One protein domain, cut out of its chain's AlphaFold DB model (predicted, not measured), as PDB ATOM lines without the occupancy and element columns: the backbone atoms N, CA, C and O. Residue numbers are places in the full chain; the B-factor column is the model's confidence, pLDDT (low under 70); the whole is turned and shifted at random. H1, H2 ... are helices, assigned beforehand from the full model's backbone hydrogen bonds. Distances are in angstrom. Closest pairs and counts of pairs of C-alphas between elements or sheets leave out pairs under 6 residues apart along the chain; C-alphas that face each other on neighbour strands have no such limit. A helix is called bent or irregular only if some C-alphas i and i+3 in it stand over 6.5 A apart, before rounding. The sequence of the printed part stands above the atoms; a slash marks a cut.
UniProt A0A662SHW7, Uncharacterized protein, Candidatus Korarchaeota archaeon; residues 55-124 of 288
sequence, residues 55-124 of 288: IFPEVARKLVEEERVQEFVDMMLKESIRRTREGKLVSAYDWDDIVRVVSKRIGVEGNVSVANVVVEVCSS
ATOM      1  N   ILE A  55     -34.989 -34.684  38.095       95.31
ATOM      2  CA  ILE A  55     -35.919 -34.990  39.196       95.31
ATOM      3  C   ILE A  55     -37.380 -35.024  38.737       95.31
ATOM      4  O   ILE A  55     -38.094 -35.978  39.032       95.31
ATOM      5  N   PHE A  56     -37.853 -33.996  38.028       97.12
ATOM      6  CA  PHE A  56     -39.269 -33.914  37.651       97.12
ATOM      7  C   PHE A  56     -39.713 -35.019  36.683       97.12
ATOM      8  O   PHE A  56     -40.808 -35.546  36.887       97.12
ATOM      9  N   PRO A  57     -38.896 -35.448  35.701       97.31
ATOM     10  CA  PRO A  57     -39.215 -36.637  34.914       97.31
ATOM     11  C   PRO A  57     -39.356 -37.910  35.762       97.31
ATOM     12  O   PRO A  57     -40.317 -38.647  35.571       97.31
ATOM     13  N   GLU A  58     -38.477 -38.142  36.745       96.88
ATOM     14  CA  GLU A  58     -38.582 -39.300  37.655       96.88
ATOM     15  C   GLU A  58     -39.834 -39.250  38.542       96.88
ATOM     16  O   GLU A  58     -40.463 -40.276  38.806       96.88
ATOM     17  N   VAL A  59     -40.245 -38.052  38.971       97.38
ATOM     18  CA  VAL A  59     -41.525 -37.850  39.667       97.38
ATOM     19  C   VAL A  59     -42.696 -38.207  38.749       97.38
ATOM     20  O   VAL A  59     -43.592 -38.947  39.153       97.38
ATOM     21  N   ALA A  60     -42.688 -37.706  37.512       97.62
ATOM     22  CA  ALA A  60     -43.762 -37.922  36.551       97.62
ATOM     23  C   ALA A  60     -43.894 -39.398  36.136       97.62
ATOM     24  O   ALA A  60     -45.011 -39.907  36.098       97.62
ATOM     25  N   ARG A  61     -42.785 -40.122  35.924       97.19
ATOM     26  CA  ARG A  61     -42.783 -41.564  35.582       97.19
ATOM     27  C   ARG A  61     -43.465 -42.455  36.615       97.19
ATOM     28  O   ARG A  61     -43.937 -43.537  36.291       97.19
ATOM     29  N   LYS A  62     -43.525 -42.012  37.872       97.12
ATOM     30  CA  LYS A  62     -44.231 -42.726  38.946       97.12
ATOM     31  C   LYS A  62     -45.750 -42.509  38.915       97.12
ATOM     32  O   LYS A  62     -46.456 -43.108  39.721       97.12
ATOM     33  N   LEU A  63     -46.247 -41.636  38.037       97.06
ATOM     34  CA  LEU A  63     -47.646 -41.204  37.970       97.06
ATOM     35  C   LEU A  63     -48.272 -41.405  36.588       97.06
ATOM     36  O   LEU A  63     -49.473 -41.645  36.493       97.06
ATOM     37  N   VAL A  64     -47.490 -41.264  35.520       97.38
ATOM     38  CA  VAL A  64     -47.974 -41.323  34.138       97.38
ATOM     39  C   VAL A  64     -47.058 -42.172  33.261       97.38
ATOM     40  O   VAL A  64     -45.870 -42.306  33.542       97.38
ATOM     41  N   GLU A  65     -47.624 -42.700  32.174       97.00
ATOM     42  CA  GLU A  65     -46.881 -43.388  31.111       97.00
ATOM     43  C   GLU A  65     -45.825 -42.470  30.470       97.00
ATOM     44  O   GLU A  65     -45.986 -41.243  30.451       97.00
ATOM     45  N   GLU A  66     -44.759 -43.060  29.917       97.38
ATOM     46  CA  GLU A  66     -43.575 -42.333  29.428       97.38
ATOM     47  C   GLU A  66     -43.932 -41.245  28.398       97.38
ATOM     48  O   GLU A  66     -43.376 -40.146  28.441       97.38
ATOM     49  N   GLU A  67     -44.919 -41.476  27.527       97.81
ATOM     50  CA  GLU A  67     -45.354 -40.509  26.507       97.81
ATOM     51  C   GLU A  67     -45.957 -39.227  27.104       97.81
ATOM     52  O   GLU A  67     -46.016 -38.194  26.433       97.81
ATOM     53  N   ARG A  68     -46.405 -39.275  28.363       97.69
ATOM     54  CA  ARG A  68     -47.037 -38.156  29.080       97.69
ATOM     55  C   ARG A  68     -46.115 -37.499  30.104       97.69
ATOM     56  O   ARG A  68     -46.505 -36.502  30.712       97.69
ATOM     57  N   VAL A  69     -44.895 -38.008  30.292       98.00
ATOM     58  CA  VAL A  69     -43.934 -37.489  31.280       98.00
ATOM     59  C   VAL A  69     -43.648 -36.008  31.052       98.00
ATOM     60  O   VAL A  69     -43.799 -35.205  31.972       98.00
ATOM     61  N   GLN A  70     -43.300 -35.616  29.822       98.00
ATOM     62  CA  GLN A  70     -42.983 -34.216  29.528       98.00
ATOM     63  C   GLN A  70     -44.203 -33.300  29.701       98.00
ATOM     64  O   GLN A  70     -44.080 -32.213  30.260       98.00
ATOM     65  N   GLU A  71     -45.386 -33.759  29.282       98.00
ATOM     66  CA  GLU A  71     -46.641 -33.028  29.487       98.00
ATOM     67  C   GLU A  71     -46.884 -32.773  30.984       98.00
ATOM     68  O   GLU A  71     -47.183 -31.646  31.385       98.00
ATOM     69  N   PHE A  72     -46.697 -33.792  31.826       97.81
ATOM     70  CA  PHE A  72     -46.875 -33.679  33.271       97.81
ATOM     71  C   PHE A  72     -45.877 -32.694  33.898       97.81
ATOM     72  O   PHE A  72     -46.275 -31.824  34.677       97.81
ATOM     73  N   VAL A  73     -44.595 -32.774  33.520       98.12
ATOM     74  CA  VAL A  73     -43.554 -31.838  33.981       98.12
ATOM     75  C   VAL A  73     -43.898 -30.400  33.586       98.12
ATOM     76  O   VAL A  73     -43.826 -29.492  34.420       98.12
ATOM     77  N   ASP A  74     -44.352 -30.174  32.354       98.00
ATOM     78  CA  ASP A  74     -44.774 -28.849  31.897       98.00
ATOM     79  C   ASP A  74     -45.959 -28.315  32.715       98.00
ATOM     80  O   ASP A  74     -46.023 -27.120  33.021       98.00
ATOM     81  N   MET A  75     -46.903 -29.180  33.099       98.19
ATOM     82  CA  MET A  75     -48.022 -28.807  33.967       98.19
ATOM     83  C   MET A  75     -47.562 -28.429  35.378       98.19
ATOM     84  O   MET A  75     -48.070 -27.443  35.919       98.19
ATOM     85  N   MET A  76     -46.591 -29.148  35.953       98.00
ATOM     86  CA  MET A  76     -45.980 -28.798  37.243       98.00
ATOM     87  C   MET A  76     -45.330 -27.411  37.192       98.00
ATOM     88  O   MET A  76     -45.593 -26.564  38.048       98.00
ATOM     89  N   LEU A  77     -44.528 -27.143  36.158       97.56
ATOM     90  CA  LEU A  77     -43.856 -25.852  35.981       97.56
ATOM     91  C   LEU A  77     -44.858 -24.709  35.769       97.56
ATOM     92  O   LEU A  77     -44.724 -23.644  36.374       97.56
ATOM     93  N   LYS A  78     -45.901 -24.928  34.958       97.69
ATOM     94  CA  LYS A  78     -46.986 -23.953  34.758       97.69
ATOM     95  C   LYS A  78     -47.731 -23.658  36.056       97.69
ATOM     96  O   LYS A  78     -48.086 -22.507  36.300       97.69
ATOM     97  N   GLU A  79     -47.969 -24.669  36.885       98.31
ATOM     98  CA  GLU A  79     -48.620 -24.502  38.182       98.31
ATOM     99  C   GLU A  79     -47.745 -23.702  39.162       98.31
ATOM    100  O   GLU A  79     -48.259 -22.777  39.791       98.31
ATOM    101  N   SER A  80     -46.435 -23.973  39.225       98.00
ATOM    102  CA  SER A  80     -45.477 -23.158  39.989       98.00
ATOM    103  C   SER A  80     -45.509 -21.689  39.540       98.00
ATOM    104  O   SER A  80     -45.781 -20.798  40.346       98.00
ATOM    105  N   ILE A  81     -45.375 -21.423  38.232       97.44
ATOM    106  CA  ILE A  81     -45.416 -20.060  37.669       97.44
ATOM    107  C   ILE A  81     -46.752 -19.365  37.968       97.44
ATOM    108  O   ILE A  81     -46.773 -18.175  38.292       97.44
ATOM    109  N   ARG A  82     -47.878 -20.086  37.881       97.94
ATOM    110  CA  ARG A  82     -49.206 -19.550  38.211       97.94
ATOM    111  C   ARG A  82     -49.264 -19.088  39.669       97.94
ATOM    112  O   ARG A  82     -49.714 -17.973  39.920       97.94
ATOM    113  N   ARG A  83     -48.785 -19.902  40.616       98.31
ATOM    114  CA  ARG A  83     -48.723 -19.540  42.046       98.31
ATOM    115  C   ARG A  83     -47.841 -18.315  42.273       98.31
ATOM    116  O   ARG A  83     -48.258 -17.402  42.983       98.31
ATOM    117  N   THR A  84     -46.688 -18.250  41.608       97.38
ATOM    118  CA  THR A  84     -45.787 -17.091  41.660       97.38
ATOM    119  C   THR A  84     -46.478 -15.810  41.189       97.38
ATOM    120  O   THR A  84     -46.419 -14.795  41.878       97.38
ATOM    121  N   ARG A  85     -47.206 -15.856  40.064       96.31
ATOM    122  CA  ARG A  85     -47.981 -14.709  39.547       96.31
ATOM    123  C   ARG A  85     -49.122 -14.276  40.467       96.31
ATOM    124  O   ARG A  85     -49.494 -13.110  40.467       96.31
ATOM    125  N   GLU A  86     -49.662 -15.195  41.260       97.19
ATOM    126  CA  GLU A  86     -50.676 -14.909  42.284       97.19
ATOM    127  C   GLU A  86     -50.074 -14.398  43.605       97.19
ATOM    128  O   GLU A  86     -50.799 -14.252  44.588       97.19
ATOM    129  N   GLY A  87     -48.757 -14.168  43.665       95.81
ATOM    130  CA  GLY A  87     -48.059 -13.740  44.878       95.81
ATOM    131  C   GLY A  87     -47.917 -14.839  45.936       95.81
ATOM    132  O   GLY A  87     -47.480 -14.574  47.055       95.81
ATOM    133  N   LYS A  88     -48.251 -16.092  45.606       97.75
ATOM    134  CA  LYS A  88     -48.150 -17.249  46.509       97.75
ATOM    135  C   LYS A  88     -46.733 -17.822  46.482       97.75
ATOM    136  O   LYS A  88     -46.528 -18.973  46.108       97.75
ATOM    137  N   LEU A  89     -45.753 -16.997  46.851       96.94
ATOM    138  CA  LEU A  89     -44.333 -17.296  46.642       96.94
ATOM    139  C   LEU A  89     -43.870 -18.568  47.365       96.94
ATOM    140  O   LEU A  89     -43.143 -19.346  46.772       96.94
ATOM    141  N   VAL A  90     -44.319 -18.830  48.597       98.25
ATOM    142  CA  VAL A  90     -43.929 -20.052  49.332       98.25
ATOM    143  C   VAL A  90     -44.482 -21.306  48.653       98.25
ATOM    144  O   VAL A  90     -43.729 -22.210  48.311       98.25
ATOM    145  N   SER A  91     -45.792 -21.356  48.392       98.25
ATOM    146  CA  SER A  91     -46.410 -22.549  47.801       98.25
ATOM    147  C   SER A  91     -46.084 -22.735  46.318       98.25
ATOM    148  O   SER A  91     -46.354 -23.804  45.774       98.25
ATOM    149  N   ALA A  92     -45.482 -21.744  45.655       97.94
ATOM    150  CA  ALA A  92     -44.919 -21.900  44.315       97.94
ATOM    151  C   ALA A  92     -43.728 -22.873  44.260       97.94
ATOM    152  O   ALA A  92     -43.417 -23.366  43.175       97.94
ATOM    153  N   TYR A  93     -43.110 -23.174  45.406       97.44
ATOM    154  CA  TYR A  93     -42.011 -24.136  45.545       97.44
ATOM    155  C   TYR A  93     -42.392 -25.385  46.358       97.44
ATOM    156  O   TYR A  93     -41.543 -26.241  46.603       97.44
ATOM    157  N   ASP A  94     -43.668 -25.522  46.731       97.75
ATOM    158  CA  ASP A  94     -44.211 -26.735  47.348       97.75
ATOM    159  C   ASP A  94     -44.466 -27.790  46.262       97.75
ATOM    160  O   ASP A  94     -45.566 -27.906  45.712       97.75
ATOM    161  N   TRP A  95     -43.405 -28.499  45.871       97.44
ATOM    162  CA  TRP A  95     -43.460 -29.431  44.748       97.44
ATOM    163  C   TRP A  95     -44.348 -30.649  45.018       97.44
ATOM    164  O   TRP A  95     -45.016 -31.103  44.089       97.44
ATOM    165  N   ASP A  96     -44.430 -31.127  46.262       96.75
ATOM    166  CA  ASP A  96     -45.342 -32.213  46.650       96.75
ATOM    167  C   ASP A  96     -46.804 -31.777  46.454       96.75
ATOM    168  O   ASP A  96     -47.608 -32.490  45.840       96.75
ATOM    169  N   ASP A  97     -47.155 -30.560  46.881       97.44
ATOM    170  CA  ASP A  97     -48.491 -30.018  46.651       97.44
ATOM    171  C   ASP A  97     -48.778 -29.729  45.169       97.44
ATOM    172  O   ASP A  97     -49.891 -29.961  44.689       97.44
ATOM    173  N   ILE A  98     -47.786 -29.246  44.417       97.94
ATOM    174  CA  ILE A  98     -47.913 -29.025  42.970       97.94
ATOM    175  C   ILE A  98     -48.215 -30.342  42.255       97.94
ATOM    176  O   ILE A  98     -49.166 -30.391  41.471       97.94
ATOM    177  N   VAL A  99     -47.469 -31.410  42.551       97.81
ATOM    178  CA  VAL A  99     -47.708 -32.751  41.997       97.81
ATOM    179  C   VAL A  99     -49.131 -33.200  42.310       97.81
ATOM    180  O   VAL A  99     -49.876 -33.558  41.400       97.81
ATOM    181  N   ARG A 100     -49.564 -33.082  43.569       97.31
ATOM    182  CA  ARG A 100     -50.925 -33.432  43.999       97.31
ATOM    183  C   ARG A 100     -52.007 -32.669  43.225       97.31
ATOM    184  O   ARG A 100     -53.004 -33.259  42.798       97.31
ATOM    185  N   VAL A 101     -51.838 -31.358  43.046       97.25
ATOM    186  CA  VAL A 101     -52.786 -30.506  42.308       97.25
ATOM    187  C   VAL A 101     -52.827 -30.871  40.825       97.25
ATOM    188  O   VAL A 101     -53.918 -30.939  40.248       97.25
ATOM    189  N   VAL A 102     -51.670 -31.117  40.210       97.88
ATOM    190  CA  VAL A 102     -51.569 -31.506  38.800       97.88
ATOM    191  C   VAL A 102     -52.193 -32.882  38.574       97.88
ATOM    192  O   VAL A 102     -53.075 -32.982  37.721       97.88
ATOM    193  N   SER A 103     -51.854 -33.896  39.380       97.62
ATOM    194  CA  SER A 103     -52.437 -35.245  39.290       97.62
ATOM    195  C   SER A 103     -53.960 -35.216  39.376       97.62
ATOM    196  O   SER A 103     -54.645 -35.769  38.513       97.62
ATOM    197  N   LYS A 104     -54.515 -34.470  40.345       96.88
ATOM    198  CA  LYS A 104     -55.969 -34.310  40.486       96.88
ATOM    199  C   LYS A 104     -56.610 -33.661  39.257       96.88
ATOM    200  O   LYS A 104     -57.714 -34.041  38.878       96.88
ATOM    201  N   ARG A 105     -55.945 -32.679  38.635       96.25
ATOM    202  CA  ARG A 105     -56.463 -31.964  37.454       96.25
ATOM    203  C   ARG A 105     -56.609 -32.882  36.238       96.25
ATOM    204  O   ARG A 105     -57.521 -32.666  35.447       96.25
ATOM    205  N   ILE A 106     -55.740 -33.881  36.100       95.69
ATOM    206  CA  ILE A 106     -55.732 -34.815  34.963       95.69
ATOM    207  C   ILE A 106     -56.321 -36.193  35.288       95.69
ATOM    208  O   ILE A 106     -56.255 -37.088  34.450       95.69
ATOM    209  N   GLY A 107     -56.884 -36.370  36.488       95.81
ATOM    210  CA  GLY A 107     -57.504 -37.627  36.910       95.81
ATOM    211  C   GLY A 107     -56.516 -38.778  37.114       95.81
ATOM    212  O   GLY A 107     -56.895 -39.929  36.934       95.81
ATOM    213  N   VAL A 108     -55.260 -38.480  37.455       93.75
ATOM    214  CA  VAL A 108     -54.254 -39.499  37.783       93.75
ATOM    215  C   VAL A 108     -54.327 -39.820  39.272       93.75
ATOM    216  O   VAL A 108     -54.262 -38.923  40.117       93.75
ATOM    217  N   GLU A 109     -54.467 -41.106  39.584       88.06
ATOM    218  CA  GLU A 109     -54.404 -41.623  40.947       88.06
ATOM    219  C   GLU A 109     -52.949 -41.903  41.344       88.06
ATOM    220  O   GLU A 109     -52.147 -42.362  40.537       88.06
ATOM    221  N   GLY A 110     -52.603 -41.619  42.600       82.25
ATOM    222  CA  GLY A 110     -51.255 -41.822  43.124       82.25
ATOM    223  C   GLY A 110     -50.807 -40.681  44.030       82.25
ATOM    224  O   GLY A 110     -51.312 -39.560  43.959       82.25
ATOM    225  N   ASN A 111     -49.853 -40.981  44.908       86.75
ATOM    226  CA  ASN A 111     -49.201 -39.993  45.755       86.75
ATOM    227  C   ASN A 111     -47.689 -40.192  45.654       86.75
ATOM    228  O   ASN A 111     -47.173 -41.225  46.081       86.75
ATOM    229  N   VAL A 112     -46.996 -39.214  45.075       94.62
ATOM    230  CA  VAL A 112     -45.540 -39.224  44.932       94.62
ATOM    231  C   VAL A 112     -44.987 -38.037  45.695       94.62
ATOM    232  O   VAL A 112     -45.350 -36.900  45.411       94.62
ATOM    233  N   SER A 113     -44.101 -38.317  46.649       96.25
ATOM    234  CA  SER A 113     -43.314 -37.278  47.308       96.25
ATOM    235  C   SER A 113     -42.063 -37.000  46.487       96.25
ATOM    236  O   SER A 113     -41.229 -37.886  46.285       96.25
ATOM    237  N   VAL A 114     -41.926 -35.762  46.031       96.50
ATOM    238  CA  VAL A 114     -40.750 -35.240  45.340       96.50
ATOM    239  C   VAL A 114     -39.527 -35.336  46.242       96.50
ATOM    240  O   VAL A 114     -38.466 -35.717  45.755       96.50
ATOM    241  N   ALA A 115     -39.663 -35.093  47.549       94.44
ATOM    242  CA  ALA A 115     -38.565 -35.266  48.503       94.44
ATOM    243  C   ALA A 115     -38.010 -36.706  48.492       94.44
ATOM    244  O   ALA A 115     -36.794 -36.902  48.439       94.44
ATOM    245  N   ASN A 116     -38.882 -37.722  48.440       95.94
ATOM    246  CA  ASN A 116     -38.446 -39.119  48.328       95.94
ATOM    247  C   ASN A 116     -37.743 -39.399  46.993       95.94
ATOM    248  O   ASN A 116     -36.689 -40.032  46.983       95.94
ATOM    249  N   VAL A 117     -38.272 -38.885  45.877       96.50
ATOM    250  CA  VAL A 117     -37.612 -39.022  44.567       96.50
ATOM    251  C   VAL A 117     -36.235 -38.357  44.573       96.50
ATOM    252  O   VAL A 117     -35.274 -38.920  44.054       96.50
ATOM    253  N   VAL A 118     -36.094 -37.195  45.213       95.94
ATOM    254  CA  VAL A 118     -34.797 -36.524  45.363       95.94
ATOM    255  C   VAL A 118     -33.804 -37.397  46.124       95.94
ATOM    256  O   VAL A 118     -32.656 -37.496  45.697       95.94
ATOM    257  N   VAL A 119     -34.222 -38.064  47.204       95.12
ATOM    258  CA  VAL A 119     -33.368 -39.014  47.938       95.12
ATOM    259  C   VAL A 119     -32.935 -40.177  47.037       95.12
ATOM    260  O   VAL A 119     -31.741 -40.465  46.959       95.12
ATOM    261  N   GLU A 120     -33.869 -40.798  46.310       94.88
ATOM    262  CA  GLU A 120     -33.588 -41.909  45.385       94.88
ATOM    263  C   GLU A 120     -32.581 -41.512  44.288       94.88
ATOM    264  O   GLU A 120     -31.590 -42.212  44.041       94.88
ATOM    265  N   VAL A 121     -32.781 -40.350  43.661       93.75
ATOM    266  CA  VAL A 121     -31.874 -39.828  42.629       93.75
ATOM    267  C   VAL A 121     -30.529 -39.426  43.238       93.75
ATOM    268  O   VAL A 121     -29.472 -39.656  42.647       93.75
ATOM    269  N   CYS A 122     -30.520 -38.888  44.458       92.50
ATOM    270  CA  CYS A 122     -29.291 -38.582  45.183       92.50
ATOM    271  C   CYS A 122     -28.472 -39.839  45.518       92.50
ATOM    272  O   CYS A 122     -27.253 -39.742  45.646       92.50
ATOM    273  N   SER A 123     -29.077 -41.019  45.616       89.38
ATOM    274  CA  SER A 123     -28.335 -42.274  45.794       89.38
ATOM    275  C   SER A 123     -27.770 -42.853  44.492       89.38
ATOM    276  O   SER A 123     -26.840 -43.652  44.553       89.38
ATOM    277  N   SER A 124     -28.287 -42.454  43.326       88.38
ATOM    278  CA  SER A 124     -28.012 -43.129  42.045       88.38
ATOM    279  C   SER A 124     -27.354 -42.252  40.969       88.38
ATOM    280  O   SER A 124     -26.582 -42.763  40.161       88.38
TER     281      SER A 124
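This is residues 55 to 124 of the 288 residues of an uncharacterized protein of Candidatus Korarchaeota archaeon (UniProt A0A662SHW7). One long helix, H2, runs along one side of a small helical body, H3 crosses it near its middle, and the short H1 packs aslant near its beginning. H4 packs crosswise on H1, on the side away from H2, and its last residues make one end of the model's longest extent, with the far end of H2 and the turn after it at the other. The printed part has 70 residues with four named helices, H1, H2, H3 and H4 in that order along the chain, and no named strand; the class is all helix, and the helix packing is mostly crossed. The whole is compact, with a radius of gyration of the C-alphas of 11.8 A and spans of 35 by 26 by 18 A.

H2, residues 66 to 85, touches H3, residues 95 to 105, with its residues 72 to 80 alone. The closest C-alphas of the two are those of Met 76 and Ile 98, 6.0 A apart, and they run opposite ways at a steep tilt of 68 degrees, only just short of about perpendicular. With residues 69 to 73 alone H2 touches H1, residues 55 to 61; their closest C-alphas, of Ala 60 and Val 69, are 5.3 A apart. H1 and H2 run opposite ways at a steep tilt of 52 degrees. H1 also touches H4, residues 114 to 124, about perpendicular at 76 degrees, with the C-alphas of Val 59 and Val 114 closest at 6.3 A. H3 and H4 only just touch, with 3 pairs of C-alphas within 8 A, the closest being Asp 96 and Val 114 at 5.7 A; they run opposite ways at a steep tilt of 63 degrees. H1 and H3 are near each other, and H2 and H4 are apart. Every O i to N i+4 pair is within hydrogen-bond range in H1, H3 and H4, and 14 of 16 are in H2.

H2 is 29.7 A from first to last C-alpha, from C-alpha 66 at (-43.575, -42.333, 29.428) to C-alpha 85 at (-47.981, -14.709, 39.547). It is irregular: C-alphas 67 and 70 are 7.4 A apart. H1 is 10.2 A long and begins at C-alpha 55, (-35.919, -34.990, 39.196). H3 is 15.1 A long, and H4 is 15.3 A long, ending at C-alpha 124, (-28.012, -43.129, 42.045).

The two C-alphas farthest apart are those of Glu 86 and Ser 124, at 36.2 A. The printed part has no cut. The link from H1 to H2 is tight, with 4 residues; those from H2 to H3, 9 residues, and from H3 to H4, 8 residues, are short. The mean pLDDT of the printed part is 96.3, and no printed residue is under 70.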